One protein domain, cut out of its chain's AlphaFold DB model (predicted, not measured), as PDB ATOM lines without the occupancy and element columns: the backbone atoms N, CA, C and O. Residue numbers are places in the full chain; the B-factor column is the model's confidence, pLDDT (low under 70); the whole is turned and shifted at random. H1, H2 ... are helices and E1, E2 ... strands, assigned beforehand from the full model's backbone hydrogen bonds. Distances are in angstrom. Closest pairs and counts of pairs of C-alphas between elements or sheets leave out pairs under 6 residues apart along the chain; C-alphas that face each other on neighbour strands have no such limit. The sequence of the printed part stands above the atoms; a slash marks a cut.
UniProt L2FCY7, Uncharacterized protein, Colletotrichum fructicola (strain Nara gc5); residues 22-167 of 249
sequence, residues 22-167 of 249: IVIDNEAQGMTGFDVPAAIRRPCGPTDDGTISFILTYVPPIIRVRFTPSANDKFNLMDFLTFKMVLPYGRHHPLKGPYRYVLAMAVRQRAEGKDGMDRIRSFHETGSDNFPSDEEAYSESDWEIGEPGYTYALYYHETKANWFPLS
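This is residues 22 to 167 of the 249 residues of an uncharacterized protein of Colletotrichum fructicola (strain Nara gc5) (UniProt L2FCY7). With little regular structure, a strongly twisted, branched sheet of six strands, parallel and antiparallel, curls round short helix H2. The 146 printed residues, 55 in named elements, run E1 H1 H2 E2 H3 E3 E4 E5 E6, class mixed. The whole is compact, with a radius of gyration of the C-alphas of 16.8 A and spans of 51 by 36 by 25 A.

Find C-alpha 97 at (125.482, 135.109, 114.391), where E4, residues 97 to 108, begins its 31.6 A. E1 is 22 to 25, H1 26 to 29, H2 36 to 41, E2 62 to 68, H3 77 to 81, E3 82 to 87, E5 119 to 122; E6, 152 to 158, ends at (120.459, 125.050, 108.982).

Beside E4, find E3 and E5 on one side, a meander of antiparallel hairpins, with N 99 and O 85, and N 108 and O 119, each 2.8 A apart. Antiparallel E6 is on the other side, N 104 and O 155 2.8 A apart. H1 and H3 only graze the sheet. In H2 and H3 every O i to N i+4 pair is within hydrogen-bond range; H1 is too short for one.

The printed part has no cut. Links H2 to E2 and E5 to E6 are long. In the printed part 52 residues have pLDDT under 70.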
ATOM      1  N   ILE A  22     115.819 118.882 121.817       85.94
ATOM      2  CA  ILE A  22     115.130 119.962 122.530       85.94
ATOM      3  C   ILE A  22     113.721 119.472 122.843       85.94
ATOM      4  O   ILE A  22     113.025 119.020 121.940       85.94
ATOM      5  N   VAL A  23     113.291 119.554 124.099       89.00
ATOM      6  CA  VAL A  23     111.959 119.094 124.510       89.00
ATOM      7  C   VAL A  23     111.054 120.296 124.762       89.00
ATOM      8  O   VAL A  23     111.354 121.134 125.611       89.00
ATOM      9  N   ILE A  24     109.939 120.353 124.038       91.88
ATOM     10  CA  ILE A  24     108.823 121.268 124.279       91.88
ATOM     11  C   ILE A  24     107.626 120.383 124.621       91.88
ATOM     12  O   ILE A  24     107.071 119.715 123.756       91.88
ATOM     13  N   ASP A  25     107.276 120.322 125.899       92.38
ATOM     14  CA  ASP A  25     106.217 119.451 126.410       92.38
ATOM     15  C   ASP A  25     105.156 120.333 127.067       92.38
ATOM     16  O   ASP A  25     105.231 120.644 128.258       92.38
ATOM     17  N   ASN A  26     104.247 120.850 126.239       93.00
ATOM     18  CA  ASN A  26     103.217 121.795 126.656       93.00
ATOM     19  C   ASN A  26     102.144 121.106 127.499       93.00
ATOM     20  O   ASN A  26     101.648 121.703 128.452       93.00
ATOM     21  N   GLU A  27     101.827 119.851 127.170       90.94
ATOM     22  CA  GLU A  27     100.886 119.018 127.914       90.94
ATOM     23  C   GLU A  27     101.358 118.803 129.359       90.94
ATOM     24  O   GLU A  27     100.646 119.180 130.290       90.94
ATOM     25  N   ALA A  28     102.586 118.307 129.569       90.25
ATOM     26  CA  ALA A  28     103.103 118.067 130.916       90.25
ATOM     27  C   ALA A  28     103.375 119.358 131.715       90.25
ATOM     28  O   ALA A  28     103.375 119.332 132.945       90.25
ATOM     29  N   GLN A  29     103.628 120.486 131.039       86.75
ATOM     30  CA  GLN A  29     103.962 121.767 131.682       86.75
ATOM     31  C   GLN A  29     102.765 122.720 131.834       86.75
ATOM     32  O   GLN A  29     102.921 123.783 132.435       86.75
ATOM     33  N   GLY A  30     101.586 122.380 131.297       86.88
ATOM     34  CA  GLY A  30     100.408 123.256 131.309       86.88
ATOM     35  C   GLY A  30     100.611 124.574 130.547       86.88
ATOM     36  O   GLY A  30     100.056 125.601 130.936       86.88
ATOM     37  N   MET A  31     101.438 124.561 129.498       89.62
ATOM     38  CA  MET A  31     101.788 125.735 128.684       89.62
ATOM     39  C   MET A  31     101.150 125.663 127.289       89.62
ATOM     40  O   MET A  31     100.544 124.659 126.928       89.62
ATOM     41  N   THR A  32     101.313 126.722 126.496       91.56
ATOM     42  CA  THR A  32     100.928 126.783 125.077       91.56
ATOM     43  C   THR A  32     102.031 127.438 124.235       91.56
ATOM     44  O   THR A  32     102.908 128.129 124.761       91.56
ATOM     45  N   GLY A  33     101.973 127.246 122.916       91.19
ATOM     46  CA  GLY A  33     102.879 127.827 121.926       91.19
ATOM     47  C   GLY A  33     104.083 126.950 121.564       91.19
ATOM     48  O   GLY A  33     104.349 125.921 122.180       91.19
ATOM     49  N   PHE A  34     104.827 127.366 120.537       93.12
ATOM     50  CA  PHE A  34     105.999 126.654 120.023       93.12
ATOM     51  C   PHE A  34     107.157 127.642 119.814       93.12
ATOM     52  O   PHE A  34     107.148 128.435 118.877       93.12
ATOM     53  N   ASP A  35     108.155 127.619 120.704       89.88
ATOM     54  CA  ASP A  35     109.340 128.490 120.637       89.88
ATOM     55  C   ASP A  35     110.614 127.687 120.947       89.88
ATOM     56  O   ASP A  35     111.018 127.499 122.098       89.88
ATOM     57  N   VAL A  36     111.260 127.199 119.883       88.44
ATOM     58  CA  VAL A  36     112.523 126.449 119.958       88.44
ATOM     59  C   VAL A  36     113.664 127.301 120.553       88.44
ATOM     60  O   VAL A  36     114.333 126.818 121.471       88.44
ATOM     61  N   PRO A  37     113.895 128.567 120.134       85.25
ATOM     62  CA  PRO A  37     114.840 129.462 120.809       85.25
ATOM     63  C   PRO A  37     114.626 129.626 122.322       85.25
ATOM     64  O   PRO A  37     115.613 129.662 123.058       85.25
ATOM     65  N   ALA A  38     113.386 129.749 122.804       82.88
ATOM     66  CA  ALA A  38     113.089 129.859 124.233       82.88
ATOM     67  C   ALA A  38     113.310 128.529 124.966       82.88
ATOM     68  O   ALA A  38     113.909 128.520 126.041       82.88
ATOM     69  N   ALA A  39     112.912 127.408 124.359       82.94
ATOM     70  CA  ALA A  39     113.117 126.068 124.906       82.94
ATOM     71  C   ALA A  39     114.603 125.702 125.069       82.94
ATOM     72  O   ALA A  39     114.962 125.031 126.032       82.94
ATOM     73  N   ILE A  40     115.482 126.191 124.184       76.62
ATOM     74  CA  ILE A  40     116.944 126.070 124.343       76.62
ATOM     75  C   ILE A  40     117.459 126.984 125.461       76.62
ATOM     76  O   ILE A  40     118.329 126.584 126.231       76.62
ATOM     77  N   ARG A  41     116.949 128.221 125.554       73.12
ATOM     78  CA  ARG A  41     117.417 129.205 126.543       73.12
ATOM     79  C   ARG A  41     117.005 128.877 127.973       73.12
ATOM     80  O   ARG A  41     117.805 129.117 128.862       73.12
ATOM     81  N   ARG A  42     115.796 128.354 128.210       69.50
ATOM     82  CA  ARG A  42     115.277 128.051 129.561       69.50
ATOM     83  C   ARG A  42     116.236 127.189 130.416       69.50
ATOM     84  O   ARG A  42     116.428 127.552 131.569       69.50
ATOM     85  N   PRO A  43     116.848 126.102 129.905       64.50
ATOM     86  CA  PRO A  43     117.859 125.325 130.635       64.50
ATOM     87  C   PRO A  43     119.291 125.899 130.575       64.50
ATOM     88  O   PRO A  43     120.193 125.277 131.133       64.50
ATOM     89  N   CYS A  44     119.536 127.030 129.900       62.94
ATOM     90  CA  CYS A  44     120.844 127.695 129.861       62.94
ATOM     91  C   CYS A  44     120.919 128.806 130.915       62.94
ATOM     92  O   CYS A  44     120.139 129.757 130.872       62.94
ATOM     93  N   GLY A  45     121.908 128.753 131.801       56.81
ATOM     94  CA  GLY A  45     122.091 129.767 132.836       56.81
ATOM     95  C   GLY A  45     123.092 129.338 133.905       56.81
ATOM     96  O   GLY A  45     123.720 128.289 133.762       56.81
ATOM     97  N   PRO A  46     123.265 130.142 134.967       53.81
ATOM     98  CA  PRO A  46     123.939 129.680 136.171       53.81
ATOM     99  C   PRO A  46     123.102 128.578 136.840       53.81
ATOM    100  O   PRO A  46     121.904 128.757 137.061       53.81
ATOM    101  N   THR A  47     123.729 127.451 137.153       60.97
ATOM    102  CA  THR A  47     123.165 126.377 137.985       60.97
ATOM    103  C   THR A  47     123.475 126.617 139.464       60.97
ATOM    104  O   THR A  47     124.307 127.460 139.805       60.97
ATOM    105  N   ASP A  48     122.827 125.869 140.362       58.53
ATOM    106  CA  ASP A  48     122.947 126.047 141.822       58.53
ATOM    107  C   ASP A  48     124.379 125.846 142.363       58.53
ATOM    108  O   ASP A  48     124.723 126.343 143.435       58.53
ATOM    109  N   ASP A  49     125.235 125.142 141.615       58.88
ATOM    110  CA  ASP A  49     126.662 124.942 141.906       58.88
ATOM    111  C   ASP A  49     127.576 126.058 141.356       58.88
ATOM    112  O   ASP A  49     128.800 125.989 141.487       58.88
ATOM    113  N   GLY A  50     126.998 127.091 140.736       52.97
ATOM    114  CA  GLY A  50     127.712 128.211 140.125       52.97
ATOM    115  C   GLY A  50     128.342 127.910 138.762       52.97
ATOM    116  O   GLY A  50     129.004 128.789 138.204       52.97
ATOM    117  N   THR A  51     128.153 126.710 138.200       56.75
ATOM    118  CA  THR A  51     128.553 126.438 136.811       56.75
ATOM    119  C   THR A  51     127.560 127.071 135.827       56.75
ATOM    120  O   THR A  51     126.476 127.510 136.204       56.75
ATOM    121  N   ILE A  52     127.952 127.218 134.556       55.84
ATOM    122  CA  ILE A  52     127.066 127.748 133.510       55.84
ATOM    123  C   ILE A  52     126.696 126.602 132.578       55.84
ATOM    124  O   ILE A  52     127.562 126.048 131.896       55.84
ATOM    125  N   SER A  53     125.409 126.273 132.508       57.16
ATOM    126  CA  SER A  53     124.896 125.322 131.530       57.16
ATOM    127  C   SER A  53     124.888 125.957 130.134       57.16
ATOM    128  O   SER A  53     124.209 126.951 129.864       57.16
ATOM    129  N   PHE A  54     125.652 125.367 129.216       54.44
ATOM    130  CA  PHE A  54     125.640 125.731 127.802       54.44
ATOM    131  C   PHE A  54     124.918 124.655 126.996       54.44
ATOM    132  O   PHE A  54     125.275 123.480 127.060       54.44
ATOM    133  N   ILE A  55     123.963 125.068 126.168       58.47
ATOM    134  CA  ILE A  55     123.410 124.239 125.097       58.47
ATOM    135  C   ILE A  55     123.815 124.877 123.765       58.47
ATOM    136  O   ILE A  55     123.611 126.074 123.556       58.47
ATOM    137  N   LEU A  56     124.408 124.066 122.880       62.97
ATOM    138  CA  LEU A  56     124.940 124.460 121.565       62.97
ATOM    139  C   LEU A  56     126.071 125.509 121.638       62.97
ATOM    140  O   LEU A  56     125.913 126.682 121.292       62.97
ATOM    141  N   THR A  57     127.258 125.053 122.056       61.19
ATOM    142  CA  THR A  57     128.527 125.810 121.987       61.19
ATOM    143  C   THR A  57     129.006 126.053 120.549       61.19
ATOM    144  O   THR A  57     129.763 126.990 120.299       61.19
ATOM    145  N   TYR A  58     128.527 125.243 119.606       67.62
ATOM    146  CA  TYR A  58     128.703 125.373 118.162       67.62
ATOM    147  C   TYR A  58     127.338 125.465 117.467       67.62
ATOM    148  O   TYR A  58     126.301 125.179 118.065       67.62
ATOM    149  N   VAL A  59     127.336 125.851 116.192       73.56
ATOM    150  CA  VAL A  59     126.133 125.889 115.347       73.56
ATOM    151  C   VAL A  59     125.862 124.474 114.829       73.56
ATOM    152  O   VAL A  59     126.673 123.964 114.052       73.56
ATOM    153  N   PRO A  60     124.784 123.793 115.250       78.06
ATOM    154  CA  PRO A  60     124.501 122.455 114.760       78.06
ATOM    155  C   PRO A  60     123.922 122.529 113.336       78.06
ATOM    156  O   PRO A  60     123.007 123.319 113.100       78.06
ATOM    157  N   PRO A  61     124.364 121.687 112.386       81.25
ATOM    158  CA  PRO A  61     123.762 121.649 111.052       81.25
ATOM    159  C   PRO A  61     122.331 121.091 111.079       81.25
ATOM    160  O   PRO A  61     121.552 121.359 110.169       81.25
ATOM    161  N   ILE A  62     121.983 120.319 112.120       84.88
ATOM    162  CA  ILE A  62     120.658 119.733 112.337       84.88
ATOM    163  C   ILE A  62     120.238 119.945 113.795       84.88
ATOM    164  O   ILE A  62     120.993 119.621 114.710       84.88
ATOM    165  N   ILE A  63     119.014 120.424 114.006       86.62
ATOM    166  CA  ILE A  63     118.354 120.518 115.312       86.62
ATOM    167  C   ILE A  63     117.199 119.512 115.365       86.62
ATOM    168  O   ILE A  63     116.431 119.382 114.414       86.62
ATOM    169  N   ARG A  64     117.073 118.798 116.490       90.06
ATOM    170  CA  ARG A  64     115.967 117.871 116.768       90.06
ATOM    171  C   ARG A  64     115.099 118.440 117.881       90.06
ATOM    172  O   ARG A  64     115.625 118.800 118.934       90.06
ATOM    173  N   VAL A  65     113.789 118.483 117.667       91.12
ATOM    174  CA  VAL A  65     112.806 118.928 118.661       91.12
ATOM    175  C   VAL A  65     111.810 117.799 118.901       91.12
ATOM    176  O   VAL A  65     111.224 117.287 117.950       91.12
ATOM    177  N   ARG A  66     111.610 117.408 120.160       93.00
ATOM    178  CA  ARG A  66     110.463 116.600 120.580       93.00
ATOM    179  C   ARG A  66     109.383 117.555 121.072       93.00
ATOM    180  O   ARG A  66     109.636 118.301 122.018       93.00
ATOM    181  N   PHE A  67     108.223 117.534 120.429       94.81
ATOM    182  CA  PHE A  67     107.121 118.442 120.721       94.81
ATOM    183  C   PHE A  67     105.847 117.686 121.104       94.81
ATOM    184  O   PHE A  67     105.404 116.827 120.347       94.81
ATOM    185  N   THR A  68     105.250 118.036 122.242       94.69
ATOM    186  CA  THR A  68     103.965 117.501 122.715       94.69
ATOM    187  C   THR A  68     103.009 118.678 122.947       94.69
ATOM    188  O   THR A  68     103.234 119.440 123.894       94.69
ATOM    189  N   PRO A  69     101.994 118.895 122.085       94.12
ATOM    190  CA  PRO A  69     101.043 120.002 122.214       94.12
ATOM    191  C   PRO A  69     100.083 119.799 123.387       94.12
ATOM    192  O   PRO A  69      99.673 118.677 123.675       94.12
ATOM    193  N   SER A  70      99.647 120.890 124.013       93.69
ATOM    194  CA  SER A  70      98.529 120.857 124.958       93.69
ATOM    195  C   SER A  70      97.180 120.812 124.227       93.69
ATOM    196  O   SER A  70      97.058 121.255 123.088       93.69
ATOM    197  N   ALA A  71      96.113 120.389 124.910       92.88
ATOM    198  CA  ALA A  71      94.747 120.442 124.368       92.88
ATOM    199  C   ALA A  71      94.223 121.866 124.063       92.88
ATOM    200  O   ALA A  71      93.194 122.011 123.404       92.88
ATOM    201  N   ASN A  72      94.905 122.911 124.547       92.06
ATOM    202  CA  ASN A  72      94.553 124.315 124.303       92.06
ATOM    203  C   ASN A  72      95.342 124.939 123.143       92.06
ATOM    204  O   ASN A  72      95.041 126.064 122.738       92.06
ATOM    205  N   ASP A  73      96.359 124.242 122.637       91.00
ATOM    206  CA  ASP A  73      97.169 124.720 121.531       91.00
ATOM    207  C   ASP A  73      96.391 124.721 120.210       91.00
ATOM    208  O   ASP A  73      95.539 123.872 119.946       91.00
ATOM    209  N   LYS A  74      96.703 125.707 119.364       88.19
ATOM    210  CA  LYS A  74      96.192 125.828 117.997       88.19
ATOM    211  C   LYS A  74      97.323 126.325 117.117       88.19
ATOM    212  O   LYS A  74      97.794 127.444 117.311       88.19
ATOM    213  N   PHE A  75      97.730 125.500 116.164       87.75
ATOM    214  CA  PHE A  75      98.825 125.800 115.253       87.75
ATOM    215  C   PHE A  75      98.377 125.689 113.806       87.75
ATOM    216  O   PHE A  75      97.421 124.992 113.480       87.75
ATOM    217  N   ASN A  76      99.124 126.350 112.937       84.94
ATOM    218  CA  ASN A  76      99.119 126.135 111.504       84.94
ATOM    219  C   ASN A  76     100.479 125.552 111.111       84.94
ATOM    220  O   ASN A  76     101.484 125.790 111.781       84.94
ATOM    221  N   LEU A  77     100.558 124.877 109.961       82.56
ATOM    222  CA  LEU A  77     101.826 124.345 109.441       82.56
ATOM    223  C   LEU A  77     102.959 125.396 109.429       82.56
ATOM    224  O   LEU A  77     104.098 125.089 109.782       82.56
ATOM    225  N   MET A  78     102.626 126.646 109.083       84.50
ATOM    226  CA  MET A  78     103.546 127.792 109.045       84.50
ATOM    227  C   MET A  78     104.294 128.045 110.363       84.50
ATOM    228  O   MET A  78     105.442 128.487 110.313       84.50
ATOM    229  N   ASP A  79     103.686 127.735 111.511       88.06
ATOM    230  CA  ASP A  79     104.276 127.955 112.837       88.06
ATOM    231  C   ASP A  79     105.467 127.011 113.098       88.06
ATOM    232  O   ASP A  79     106.389 127.344 113.843       88.06
ATOM    233  N   PHE A  80     105.497 125.858 112.418       90.62
ATOM    234  CA  PHE A  80     106.573 124.873 112.519       90.62
ATOM    235  C   PHE A  80     107.643 125.014 111.444       90.62
ATOM    236  O   PHE A  80     108.756 124.538 111.664       90.62
ATOM    237  N   LEU A  81     107.339 125.620 110.287       88.56
ATOM    238  CA  LEU A  81     108.206 125.530 109.107       88.56
ATOM    239  C   LEU A  81     109.613 126.074 109.342       88.56
ATOM    240  O   LEU A  81     110.576 125.463 108.888       88.56
ATOM    241  N   THR A  82     109.771 127.231 109.995       90.19
ATOM    242  CA  THR A  82     111.102 127.841 110.165       90.19
ATOM    243  C   THR A  82     111.222 128.618 111.467       90.19
ATOM    244  O   THR A  82     110.307 129.353 111.824       90.19
ATOM    245  N   PHE A  83     112.391 128.571 112.107       89.44
ATOM    246  CA  PHE A  83     112.727 129.472 113.212       89.44
ATOM    247  C   PHE A  83     114.087 130.146 113.002       89.44
ATOM    248  O   PHE A  83     114.907 129.740 112.173       89.44
ATOM    249  N   LYS A  84     114.321 131.221 113.757       88.19
ATOM    250  CA  LYS A  84     115.590 131.958 113.791       88.19
ATOM    251  C   LYS A  84     116.135 131.954 115.208       88.19
ATOM    252  O   LYS A  84     115.381 132.130 116.160       88.19
ATOM    253  N   MET A  85     117.444 131.813 115.350       83.19
ATOM    254  CA  MET A  85     118.116 131.871 116.645       83.19
ATOM    255  C   MET A  85     119.478 132.548 116.527       83.19
ATOM    256  O   MET A  85     120.017 132.676 115.433       83.19
ATOM    257  N   VAL A  86     120.045 132.984 117.651       80.75
ATOM    258  CA  VAL A  86     121.409 133.524 117.699       80.75
ATOM    259  C   VAL A  86     122.268 132.547 118.485       80.75
ATOM    260  O   VAL A  86     122.017 132.338 119.669       80.75
ATOM    261  N   LEU A  87     123.263 131.958 117.822       75.88
ATOM    262  CA  LEU A  87     124.194 130.988 118.403       75.88
ATOM    263  C   LEU A  87     125.635 131.500 118.315       75.88
ATOM    264  O   LEU A  87     125.918 132.279 117.408       75.88
ATOM    265  N   PRO A  88     126.542 131.054 119.206       68.81
ATOM    266  CA  PRO A  88     126.256 130.263 120.405       68.81
ATOM    267  C   PRO A  88     125.620 131.110 121.523       68.81
ATOM    268  O   PRO A  88     125.810 132.333 121.594       68.81
ATOM    269  N   TYR A  89     124.865 130.463 122.414       64.50
ATOM    270  CA  TYR A  89     124.315 131.115 123.607       64.50
ATOM    271  C   TYR A  89     125.400 131.379 124.670       64.50
ATOM    272  O   TYR A  89     126.493 130.818 124.633       64.50
ATOM    273  N   GLY A  90     125.131 132.306 125.596       53.28
ATOM    274  CA  GLY A  90     125.976 132.584 126.771       53.28
ATOM    275  C   GLY A  90     127.316 133.309 126.542       53.28
ATOM    276  O   GLY A  90     127.769 134.003 127.445       53.28
ATOM    277  N   ARG A  91     127.949 133.227 125.362       54.75
ATOM    278  CA  ARG A  91     129.299 133.794 125.124       54.75
ATOM    279  C   ARG A  91     129.303 134.993 124.165       54.75
ATOM    280  O   ARG A  91     128.464 135.077 123.263       54.75
ATOM    281  N   HIS A  92     130.281 135.889 124.307       58.91
ATOM    282  CA  HIS A  92     130.787 136.690 123.185       58.91
ATOM    283  C   HIS A  92     131.741 135.803 122.380       58.91
ATOM    284  O   HIS A  92     132.830 135.477 122.846       58.91
ATOM    285  N   HIS A  93     131.310 135.363 121.200       62.94
ATOM    286  CA  HIS A  93     132.070 134.465 120.332       62.94
ATOM    287  C   HIS A  93     132.200 135.102 118.938       62.94
ATOM    288  O   HIS A  93     131.221 135.690 118.479       62.94
ATOM    289  N   PRO A  94     133.348 135.010 118.239       61.72
ATOM    290  CA  PRO A  94     133.510 135.624 116.917       61.72
ATOM    291  C   PRO A  94     132.589 135.012 115.851       61.72
ATOM    292  O   PRO A  94     132.185 135.706 114.927       61.72
ATOM    293  N   LEU A  95     132.200 133.740 116.008       65.81
ATOM    294  CA  LEU A  95     131.180 133.091 115.170       65.81
ATOM    295  C   LEU A  95     129.750 133.301 115.702       65.81
ATOM    296  O   LEU A  95     128.872 132.501 115.398       65.81
ATOM    297  N   LYS A  96     129.503 134.306 116.556       73.50
ATOM    298  CA  LYS A  96     128.152 134.568 117.057       73.50
ATOM    299  C   LYS A  96     127.327 135.276 115.992       73.50
ATOM    300  O   LYS A  96     127.621 136.417 115.645       73.50
ATOM    301  N   GLY A  97     126.280 134.618 115.511       77.12
ATOM    302  CA  GLY A  97     125.482 135.109 114.391       77.12
ATOM    303  C   GLY A  97     124.015 134.688 114.455       77.12
ATOM    304  O   GLY A  97     123.651 133.824 115.257       77.12
ATOM    305  N   PRO A  98     123.155 135.316 113.636       83.81
ATOM    306  CA  PRO A  98     121.804 134.839 113.394       83.81
ATOM    307  C   PRO A  98     121.846 133.613 112.472       83.81
ATOM    308  O   PRO A  98     122.348 133.682 111.354       83.81
ATOM    309  N   TYR A  99     121.260 132.514 112.932       84.88
ATOM    310  CA  TYR A  99     121.084 131.276 112.180       84.88
ATOM    311  C   TYR A  99     119.604 131.026 111.936       84.88
ATOM    312  O   TYR A  99     118.748 131.388 112.754       84.88
ATOM    313  N   ARG A 100     119.303 130.413 110.794       87.25
ATOM    314  CA  ARG A 100     117.948 130.054 110.400       87.25
ATOM    315  C   ARG A 100     117.853 128.557 110.193       87.25
ATOM    316  O   ARG A 100     118.692 127.967 109.520       87.25
ATOM    317  N   TYR A 101     116.782 127.996 110.727       89.50
ATOM    318  CA  TYR A 101     116.468 126.587 110.641       89.50
ATOM    319  C   TYR A 101     115.146 126.392 109.906       89.50
ATOM    320  O   TYR A 101     114.203 127.155 110.128       89.50
ATOM    321  N   VAL A 102     115.094 125.397 109.022       91.19
ATOM    322  CA  VAL A 102     113.904 125.000 108.251       91.19
ATOM    323  C   VAL A 102     113.575 123.553 108.584       91.19
ATOM    324  O   VAL A 102     114.479 122.724 108.700       91.19
ATOM    325  N   LEU A 103     112.291 123.275 108.797       91.88
ATOM    326  CA  LEU A 103     111.752 121.942 109.019       91.88
ATOM    327  C   LEU A 103     112.025 121.106 107.768       91.88
ATOM    328  O   LEU A 103     111.643 121.498 106.673       91.88
ATOM    329  N   ALA A 104     112.696 119.974 107.946       89.50
ATOM    330  CA  ALA A 104     113.021 119.014 106.895       89.50
ATOM    331  C   ALA A 104     112.162 117.745 107.004       89.50
ATOM    332  O   ALA A 104     111.867 117.096 106.003       89.50
ATOM    333  N   MET A 105     111.760 117.378 108.225       90.06
ATOM    334  CA  MET A 105     110.917 116.212 108.481       90.06
ATOM    335  C   MET A 105     110.148 116.378 109.791       90.06
ATOM    336  O   MET A 105     110.713 116.817 110.795       90.06
ATOM    337  N   ALA A 106     108.884 115.968 109.797       90.81
ATOM    338  CA  ALA A 106     108.063 115.819 110.989       90.81
ATOM    339  C   ALA A 106     107.575 114.371 111.094       90.81
ATOM    340  O   ALA A 106     107.013 113.833 110.144       90.81
ATOM    341  N   VAL A 107     107.780 113.752 112.255       89.56
ATOM    342  CA  VAL A 107     107.290 112.402 112.557       89.56
ATOM    343  C   VAL A 107     106.277 112.495 113.691       89.56
ATOM    344  O   VAL A 107     106.661 112.836 114.811       89.56
ATOM    345  N   ARG A 108     105.003 112.193 113.425       89.88
ATOM    346  CA  ARG A 108     103.988 111.971 114.464       89.88
ATOM    347  C   ARG A 108     104.218 110.579 115.038       89.88
ATOM    348  O   ARG A 108     104.025 109.589 114.336       89.88
ATOM    349  N   GLN A 109     104.663 110.516 116.289       84.88
ATOM    350  CA  GLN A 109     104.868 109.254 116.990       84.88
ATOM    351  C   GLN A 109     103.511 108.609 117.281       84.88
ATOM    352  O   GLN A 109     102.550 109.299 117.635       84.88
ATOM    353  N   ARG A 110     103.442 107.286 117.135       80.81
ATOM    354  CA  ARG A 110     102.260 106.472 117.425       80.81
ATOM    355  C   ARG A 110     101.680 106.793 118.808       80.81
ATOM    356  O   ARG A 110     102.381 106.743 119.819       80.81
ATOM    357  N   ALA A 111     100.382 107.075 118.845       66.50
ATOM    358  CA  ALA A 111      99.620 107.139 120.085       66.50
ATOM    359  C   ALA A 111      99.096 105.738 120.434       66.50
ATOM    360  O   ALA A 111      98.670 104.984 119.555       66.50
ATOM    361  N   GLU A 112      99.113 105.387 121.718       57.66
ATOM    362  CA  GLU A 112      98.585 104.108 122.192       57.66
ATOM    363  C   GLU A 112      97.068 104.027 121.920       57.66
ATOM    364  O   GLU A 112      96.312 104.930 122.272       57.66
ATOM    365  N   GLY A 113      96.624 102.967 121.235       55.47
ATOM    366  CA  GLY A 113      95.212 102.754 120.883       55.47
ATOM    367  C   GLY A 113      94.739 103.329 119.537       55.47
ATOM    368  O   GLY A 113      93.559 103.180 119.221       55.47
ATOM    369  N   LYS A 114      95.615 103.945 118.729       62.38
ATOM    370  CA  LYS A 114      95.327 104.282 117.316       62.38
ATOM    371  C   LYS A 114      95.887 103.211 116.359       62.38
ATOM    372  O   LYS A 114      96.399 102.190 116.808       62.38
ATOM    373  N   ASP A 115      95.741 103.450 115.055       64.25
ATOM    374  CA  ASP A 115      96.229 102.672 113.892       64.25
ATOM    375  C   ASP A 115      97.613 101.987 114.017       64.25
ATOM    376  O   ASP A 115      97.876 101.001 113.329       64.25
ATOM    377  N   GLY A 116      98.478 102.463 114.914       67.81
ATOM    378  CA  GLY A 116      99.689 101.781 115.371       67.81
ATOM    379  C   GLY A 116     100.952 102.155 114.597       67.81
ATOM    380  O   GLY A 116     102.027 101.632 114.905       67.81
ATOM    381  N   MET A 117     100.834 103.070 113.633       72.50
ATOM    382  CA  MET A 117     101.912 103.496 112.744       72.50
ATOM    383  C   MET A 117     102.377 104.917 113.074       72.50
ATOM    384  O   MET A 117     101.566 105.819 113.287       72.50
ATOM    385  N   ASP A 118     103.693 105.132 113.061       80.69
ATOM    386  CA  ASP A 118     104.248 106.486 113.016       80.69
ATOM    387  C   ASP A 118     103.909 107.113 111.651       80.69
ATOM    388  O   ASP A 118     103.995 106.443 110.619       80.69
ATOM    389  N   ARG A 119     103.535 108.398 111.621       81.44
ATOM    390  CA  ARG A 119     103.260 109.126 110.365       81.44
ATOM    391  C   ARG A 119     104.381 110.108 110.068       81.44
ATOM    392  O   ARG A 119     104.862 110.779 110.980       81.44
ATOM    393  N   ILE A 120     104.811 110.185 108.811       84.75
ATOM    394  CA  ILE A 120     106.009 110.933 108.410       84.75
ATOM    395  C   ILE A 120     105.638 111.931 107.318       84.75
ATOM    396  O   ILE A 120     105.052 111.566 106.306       84.75
ATOM    397  N   ARG A 121     106.021 113.193 107.515       83.31
ATOM    398  CA  ARG A 121     105.898 114.265 106.524       83.31
ATOM    399  C   ARG A 121     107.275 114.856 106.262       83.31
ATOM    400  O   ARG A 121     108.012 115.143 107.209       83.31
ATOM    401  N   SER A 122     107.641 114.990 104.993       83.62
ATOM    402  CA  SER A 122     108.958 115.476 104.566       83.62
ATOM    403  C   SER A 122     108.832 116.844 103.907       83.62
ATOM    404  O   SER A 122     107.801 117.155 103.327       83.62
ATOM    405  N   PHE A 123     109.867 117.670 104.007       82.06
ATOM    406  CA  PHE A 123     109.827 119.064 103.576       82.06
ATOM    407  C   PHE A 123     111.082 119.423 102.782       82.06
ATOM    408  O   PHE A 123     112.193 118.998 103.105       82.06
ATOM    409  N   HIS A 124     110.899 120.238 101.749       78.00
ATOM    410  CA  HIS A 124     111.983 120.791 100.948       78.00
ATOM    411  C   HIS A 124     112.732 121.902 101.714       78.00
ATOM    412  O   HIS A 124     112.184 122.525 102.621       78.00
ATOM    413  N   GLU A 125     113.966 122.229 101.313       70.50
ATOM    414  CA  GLU A 125     114.810 123.283 101.929       70.50
ATOM    415  C   GLU A 125     114.196 124.702 101.929       70.50
ATOM    416  O   GLU A 125     114.629 125.597 102.658       70.50
ATOM    417  N   THR A 126     113.155 124.911 101.125       69.69
ATOM    418  CA  THR A 126     112.333 126.128 101.051       69.69
ATOM    419  C   THR A 126     111.261 126.209 102.146       69.69
ATOM    420  O   THR A 126     110.711 127.292 102.378       69.69
ATOM    421  N   GLY A 127     110.969 125.088 102.814       66.81
ATOM    422  CA  GLY A 127     109.845 124.891 103.733       66.81
ATOM    423  C   GLY A 127     108.544 124.446 103.052       66.81
ATOM    424  O   GLY A 127     107.520 124.364 103.721       66.81
ATOM    425  N   SER A 128     108.545 124.178 101.742       71.75
ATOM    426  CA  SER A 128     107.383 123.575 101.073       71.75
ATOM    427  C   SER A 128     107.290 122.086 101.395       71.75
ATOM    428  O   SER A 128     108.310 121.401 101.477       71.75
ATOM    429  N   ASP A 129     106.065 121.594 101.556       71.06
ATOM    430  CA  ASP A 129     105.791 120.173 101.755       71.06
ATOM    431  C   ASP A 129     106.274 119.354 100.553       71.06
ATOM    432  O   ASP A 129     106.090 119.757  99.402       71.06
ATOM    433  N   ASN A 130     106.919 118.224 100.824       70.25
ATOM    434  CA  ASN A 130     107.413 117.306  99.811       70.25
ATOM    435  C   ASN A 130     106.473 116.099  99.766       70.25
ATOM    436  O   ASN A 130     106.705 115.084 100.426       70.25
ATOM    437  N   PHE A 131     105.392 116.260  99.001       64.62
ATOM    438  CA  PHE A 131     104.436 115.198  98.706       64.62
ATOM    439  C   PHE A 131     105.122 114.109  97.865       64.62
ATOM    440  O   PHE A 131     105.562 114.416  96.750       64.62
ATOM    441  N   PRO A 132     105.220 112.852  98.339       57.84
ATOM    442  CA  PRO A 132     105.537 111.747  97.447       57.84
ATOM    443  C   PRO A 132     104.420 111.622  96.403       57.84
ATOM    444  O   PRO A 132     103.247 111.825  96.708       57.84
ATOM    445  N   SER A 133     104.787 111.319  95.157       52.78
ATOM    446  CA  SER A 133     103.828 111.165  94.053       52.78
ATOM    447  C   SER A 133     102.972 109.902  94.159       52.78
ATOM    448  O   SER A 133     101.938 109.817  93.501       52.78
ATOM    449  N   ASP A 134     103.415 108.944  94.970       54.34
ATOM    450  CA  ASP A 134     102.773 107.656  95.192       54.34
ATOM    451  C   ASP A 134     102.180 107.617  96.611       54.34
ATOM    452  O   ASP A 134     102.810 108.081  97.565       54.34
ATOM    453  N   GLU A 135     100.977 107.051  96.758       53.34
ATOM    454  CA  GLU A 135     100.298 106.852  98.049       53.34
ATOM    455  C   GLU A 135     101.013 105.772  98.889       53.34
ATOM    456  O   GLU A 135     100.570 104.625  98.996       53.34
ATOM    457  N   GLU A 136     102.152 106.116  99.490       53.31
ATOM    458  CA  GLU A 136     102.826 105.244 100.451       53.31
ATOM    459  C   GLU A 136     102.073 105.212 101.792       53.31
ATOM    460  O   GLU A 136     101.550 106.213 102.277       53.31
ATOM    461  N   ALA A 137     102.083 104.062 102.476       51.66
ATOM    462  CA  ALA A 137     101.340 103.848 103.730       51.66
ATOM    463  C   ALA A 137     101.709 104.806 104.893       51.66
ATOM    464  O   ALA A 137     101.016 104.856 105.913       51.66
ATOM    465  N   TYR A 138     102.800 105.564 104.758       50.47
ATOM    466  CA  TYR A 138     103.288 106.528 105.747       50.47
ATOM    467  C   TYR A 138     102.949 107.988 105.402       50.47
ATOM    468  O   TYR A 138     103.109 108.849 106.270       50.47
ATOM    469  N   SER A 139     102.464 108.257 104.182       53.44
ATOM    470  CA  SER A 139     102.235 109.594 103.622       53.44
ATOM    471  C   SER A 139     100.764 110.023 103.629       53.44
ATOM    472  O   SER A 139     100.309 110.686 102.700       53.44
ATOM    473  N   GLU A 140     100.008 109.676 104.675       56.62
ATOM    474  CA  GLU A 140      98.721 110.341 104.915       56.62
ATOM    475  C   GLU A 140      98.967 111.852 105.049       56.62
ATOM    476  O   GLU A 140      99.676 112.297 105.953       56.62
ATOM    477  N   SER A 141      98.410 112.636 104.127       56.53
ATOM    478  CA  SER A 141      98.558 114.097 104.054       56.53
ATOM    479  C   SER A 141      97.711 114.853 105.075       56.53
ATOM    480  O   SER A 141      97.974 116.023 105.360       56.53
ATOM    481  N   ASP A 142      96.697 114.179 105.610       68.50
ATOM    482  CA  ASP A 142      95.532 114.806 106.236       68.50
ATOM    483  C   ASP A 142      95.720 115.055 107.741       68.50
ATOM    484  O   ASP A 142      94.838 115.612 108.394       68.50
ATOM    485  N   TRP A 143      96.868 114.663 108.311       78.19
ATOM    486  CA  TRP A 143      97.205 114.975 109.699       78.19
ATOM    487  C   TRP A 143      97.948 116.306 109.830       78.19
ATOM    488  O   TRP A 143      98.862 116.645 109.069       78.19
ATOM    489  N   GLU A 144      97.583 117.049 110.870       82.62
ATOM    490  CA  GLU A 144      98.185 118.335 111.189       82.62
ATOM    491  C   GLU A 144      99.346 118.161 112.180       82.62
ATOM    492  O   GLU A 144      99.275 117.419 113.167       82.62
ATOM    493  N   ILE A 145     100.456 118.857 111.919       87.31
ATOM    494  CA  ILE A 145     101.529 118.990 112.908       87.31
ATOM    495  C   ILE A 145     100.979 119.865 114.038       87.31
ATOM    496  O   ILE A 145     100.465 120.950 113.776       87.31
ATOM    497  N   GLY A 146     101.096 119.403 115.282       87.69
ATOM    498  CA  GLY A 146     100.573 120.118 116.446       87.69
ATOM    499  C   GLY A 146      99.159 119.722 116.888       87.69
ATOM    500  O   GLY A 146      98.649 120.344 117.814       87.69
ATOM    501  N   GLU A 147      98.548 118.692 116.287       89.12
ATOM    502  CA  GLU A 147      97.322 118.053 116.794       89.12
ATOM    503  C   GLU A 147      97.544 117.561 118.249       89.12
ATOM    504  O   GLU A 147      98.518 116.844 118.514       89.12
ATOM    505  N   PRO A 148      96.685 117.927 119.222       88.81
ATOM    506  CA  PRO A 148      96.833 117.475 120.605       88.81
ATOM    507  C   PRO A 148      96.718 115.953 120.778       88.81
ATOM    508  O   PRO A 148      96.036 115.267 120.015       88.81
ATOM    509  N   GLY A 149      97.346 115.418 121.829       86.94
ATOM    510  CA  GLY A 149      97.319 113.981 122.140       86.94
ATOM    511  C   GLY A 149      98.296 113.127 121.318       86.94
ATOM    512  O   GLY A 149      98.143 111.906 121.264       86.94
ATOM    513  N   TYR A 150      99.298 113.750 120.689       89.75
ATOM    514  CA  TYR A 150     100.436 113.073 120.064       89.75
ATOM    515  C   TYR A 150     101.750 113.748 120.459       89.75
ATOM    516  O   TYR A 150     101.792 114.919 120.828       89.75
ATOM    517  N   THR A 151     102.850 113.011 120.316       91.75
ATOM    518  CA  THR A 151     104.206 113.564 120.383       91.75
ATOM    519  C   THR A 151     104.827 113.562 118.991       91.75
ATOM    520  O   THR A 151     104.696 112.599 118.236       91.75
ATOM    521  N   TYR A 152     105.531 114.634 118.648       93.00
ATOM    522  CA  TYR A 152     106.173 114.831 117.356       93.00
ATOM    523  C   TYR A 152     107.692 114.862 117.503       93.00
ATOM    524  O   TYR A 152     108.219 115.530 118.391       93.00
ATOM    525  N   ALA A 153     108.409 114.192 116.602       92.94
ATOM    526  CA  ALA A 153     109.839 114.397 116.399       92.94
ATOM    527  C   ALA A 153     110.044 115.258 115.145       92.94
ATOM    528  O   ALA A 153     109.832 114.805 114.019       92.94
ATOM    529  N   LEU A 154     110.431 116.513 115.356       93.75
ATOM    530  CA  LEU A 154     110.654 117.516 114.321       93.75
ATOM    531  C   LEU A 154     112.158 117.670 114.070       93.75
ATOM    532  O   LEU A 154     112.947 117.851 115.003       93.75
ATOM    533  N   TYR A 155     112.555 117.609 112.805       91.69
ATOM    534  CA  TYR A 155     113.943 117.686 112.364       91.69
ATOM    535  C   TYR A 155     114.136 118.926 111.511       91.69
ATOM    536  O   TYR A 155     113.468 119.100 110.494       91.69
ATOM    537  N   TYR A 156     115.084 119.762 111.911       91.00
ATOM    538  CA  TYR A 156     115.386 121.027 111.267       91.00
ATOM    539  C   TYR A 156     116.820 121.041 110.756       91.00
ATOM    540  O   TYR A 156     117.714 120.685 111.519       91.00
ATOM    541  N   HIS A 157     117.067 121.508 109.534       88.94
ATOM    542  CA  HIS A 157     118.426 121.799 109.056       88.94
ATOM    543  C   HIS A 157     118.732 123.302 109.109       88.94
ATOM    544  O   HIS A 157     117.817 124.124 109.016       88.94
ATOM    545  N   GLU A 158     120.007 123.676 109.248       86.75
ATOM    546  CA  GLU A 158     120.459 125.050 108.982       86.75
ATOM    547  C   GLU A 158     120.250 125.359 107.490       86.75
ATOM    548  O   GLU A 158     120.658 124.571 106.637       86.75
ATOM    549  N   THR A 159     119.657 126.508 107.155       82.06
ATOM    550  CA  THR A 159     119.590 126.988 105.765       82.06
ATOM    551  C   THR A 159     120.320 128.313 105.584       82.06
ATOM    552  O   THR A 159     120.253 129.212 106.426       82.06
ATOM    553  N   LYS A 160     120.966 128.453 104.425       76.06
ATOM    554  CA  LYS A 160     121.542 129.713 103.927       76.06
ATOM    555  C   LYS A 160     120.712 130.319 102.792       76.06
ATOM    556  O   LYS A 160     121.081 131.361 102.258       76.06
ATOM    557  N   ALA A 161     119.592 129.686 102.427       66.25
ATOM    558  CA  ALA A 161     118.691 130.197 101.409       66.25
ATOM    559  C   ALA A 161     118.009 131.489 101.889       66.25
ATOM    560  O   ALA A 161     117.357 131.532 102.941       66.25
ATOM    561  N   ASN A 162     118.125 132.547 101.084       55.53
ATOM    562  CA  ASN A 162     117.340 133.758 101.274       55.53
ATOM    563  C   ASN A 162     115.864 133.424 101.042       55.53
ATOM    564  O   ASN A 162     115.483 133.005  99.952       55.53
ATOM    565  N   TRP A 163     115.016 133.637 102.051       51.62
ATOM    566  CA  TRP A 163     113.575 133.561 101.834       51.62
ATOM    567  C   TRP A 163     113.138 134.752 100.988       51.62
ATOM    568  O   TRP A 163     113.283 135.901 101.410       51.62
ATOM    569  N   PHE A 164     112.496 134.473  99.860       44.09
ATOM    570  CA  PHE A 164     111.419 135.347  99.428       44.09
ATOM    571  C   PHE A 164     110.288 135.177 100.451       44.09
ATOM    572  O   PHE A 164     109.877 134.041 100.697       44.09
ATOM    573  N   PRO A 165     109.811 136.249 101.107       42.91
ATOM    574  CA  PRO A 165     108.681 136.121 102.011       42.91
ATOM    575  C   PRO A 165     107.478 135.620 101.212       42.91
ATOM    576  O   PRO A 165     107.073 136.258 100.235       42.91
ATOM    577  N   LEU A 166     106.895 134.501 101.648       43.88
ATOM    578  CA  LEU A 166     105.649 133.952 101.110       43.88
ATOM    579  C   LEU A 166     104.452 134.828 101.518       43.88
ATOM    580  O   LEU A 166     103.528 134.403 102.202       43.88
ATOM    581  N   SER A 167     104.455 136.076 101.054       44.59
ATOM    582  CA  SER A 167     103.198 136.730 100.713       44.59
ATOM    583  C   SER A 167     102.561 135.914  99.585       44.59
ATOM    584  O   SER A 167     103.254 135.540  98.638       44.59
TER     585      SER A 167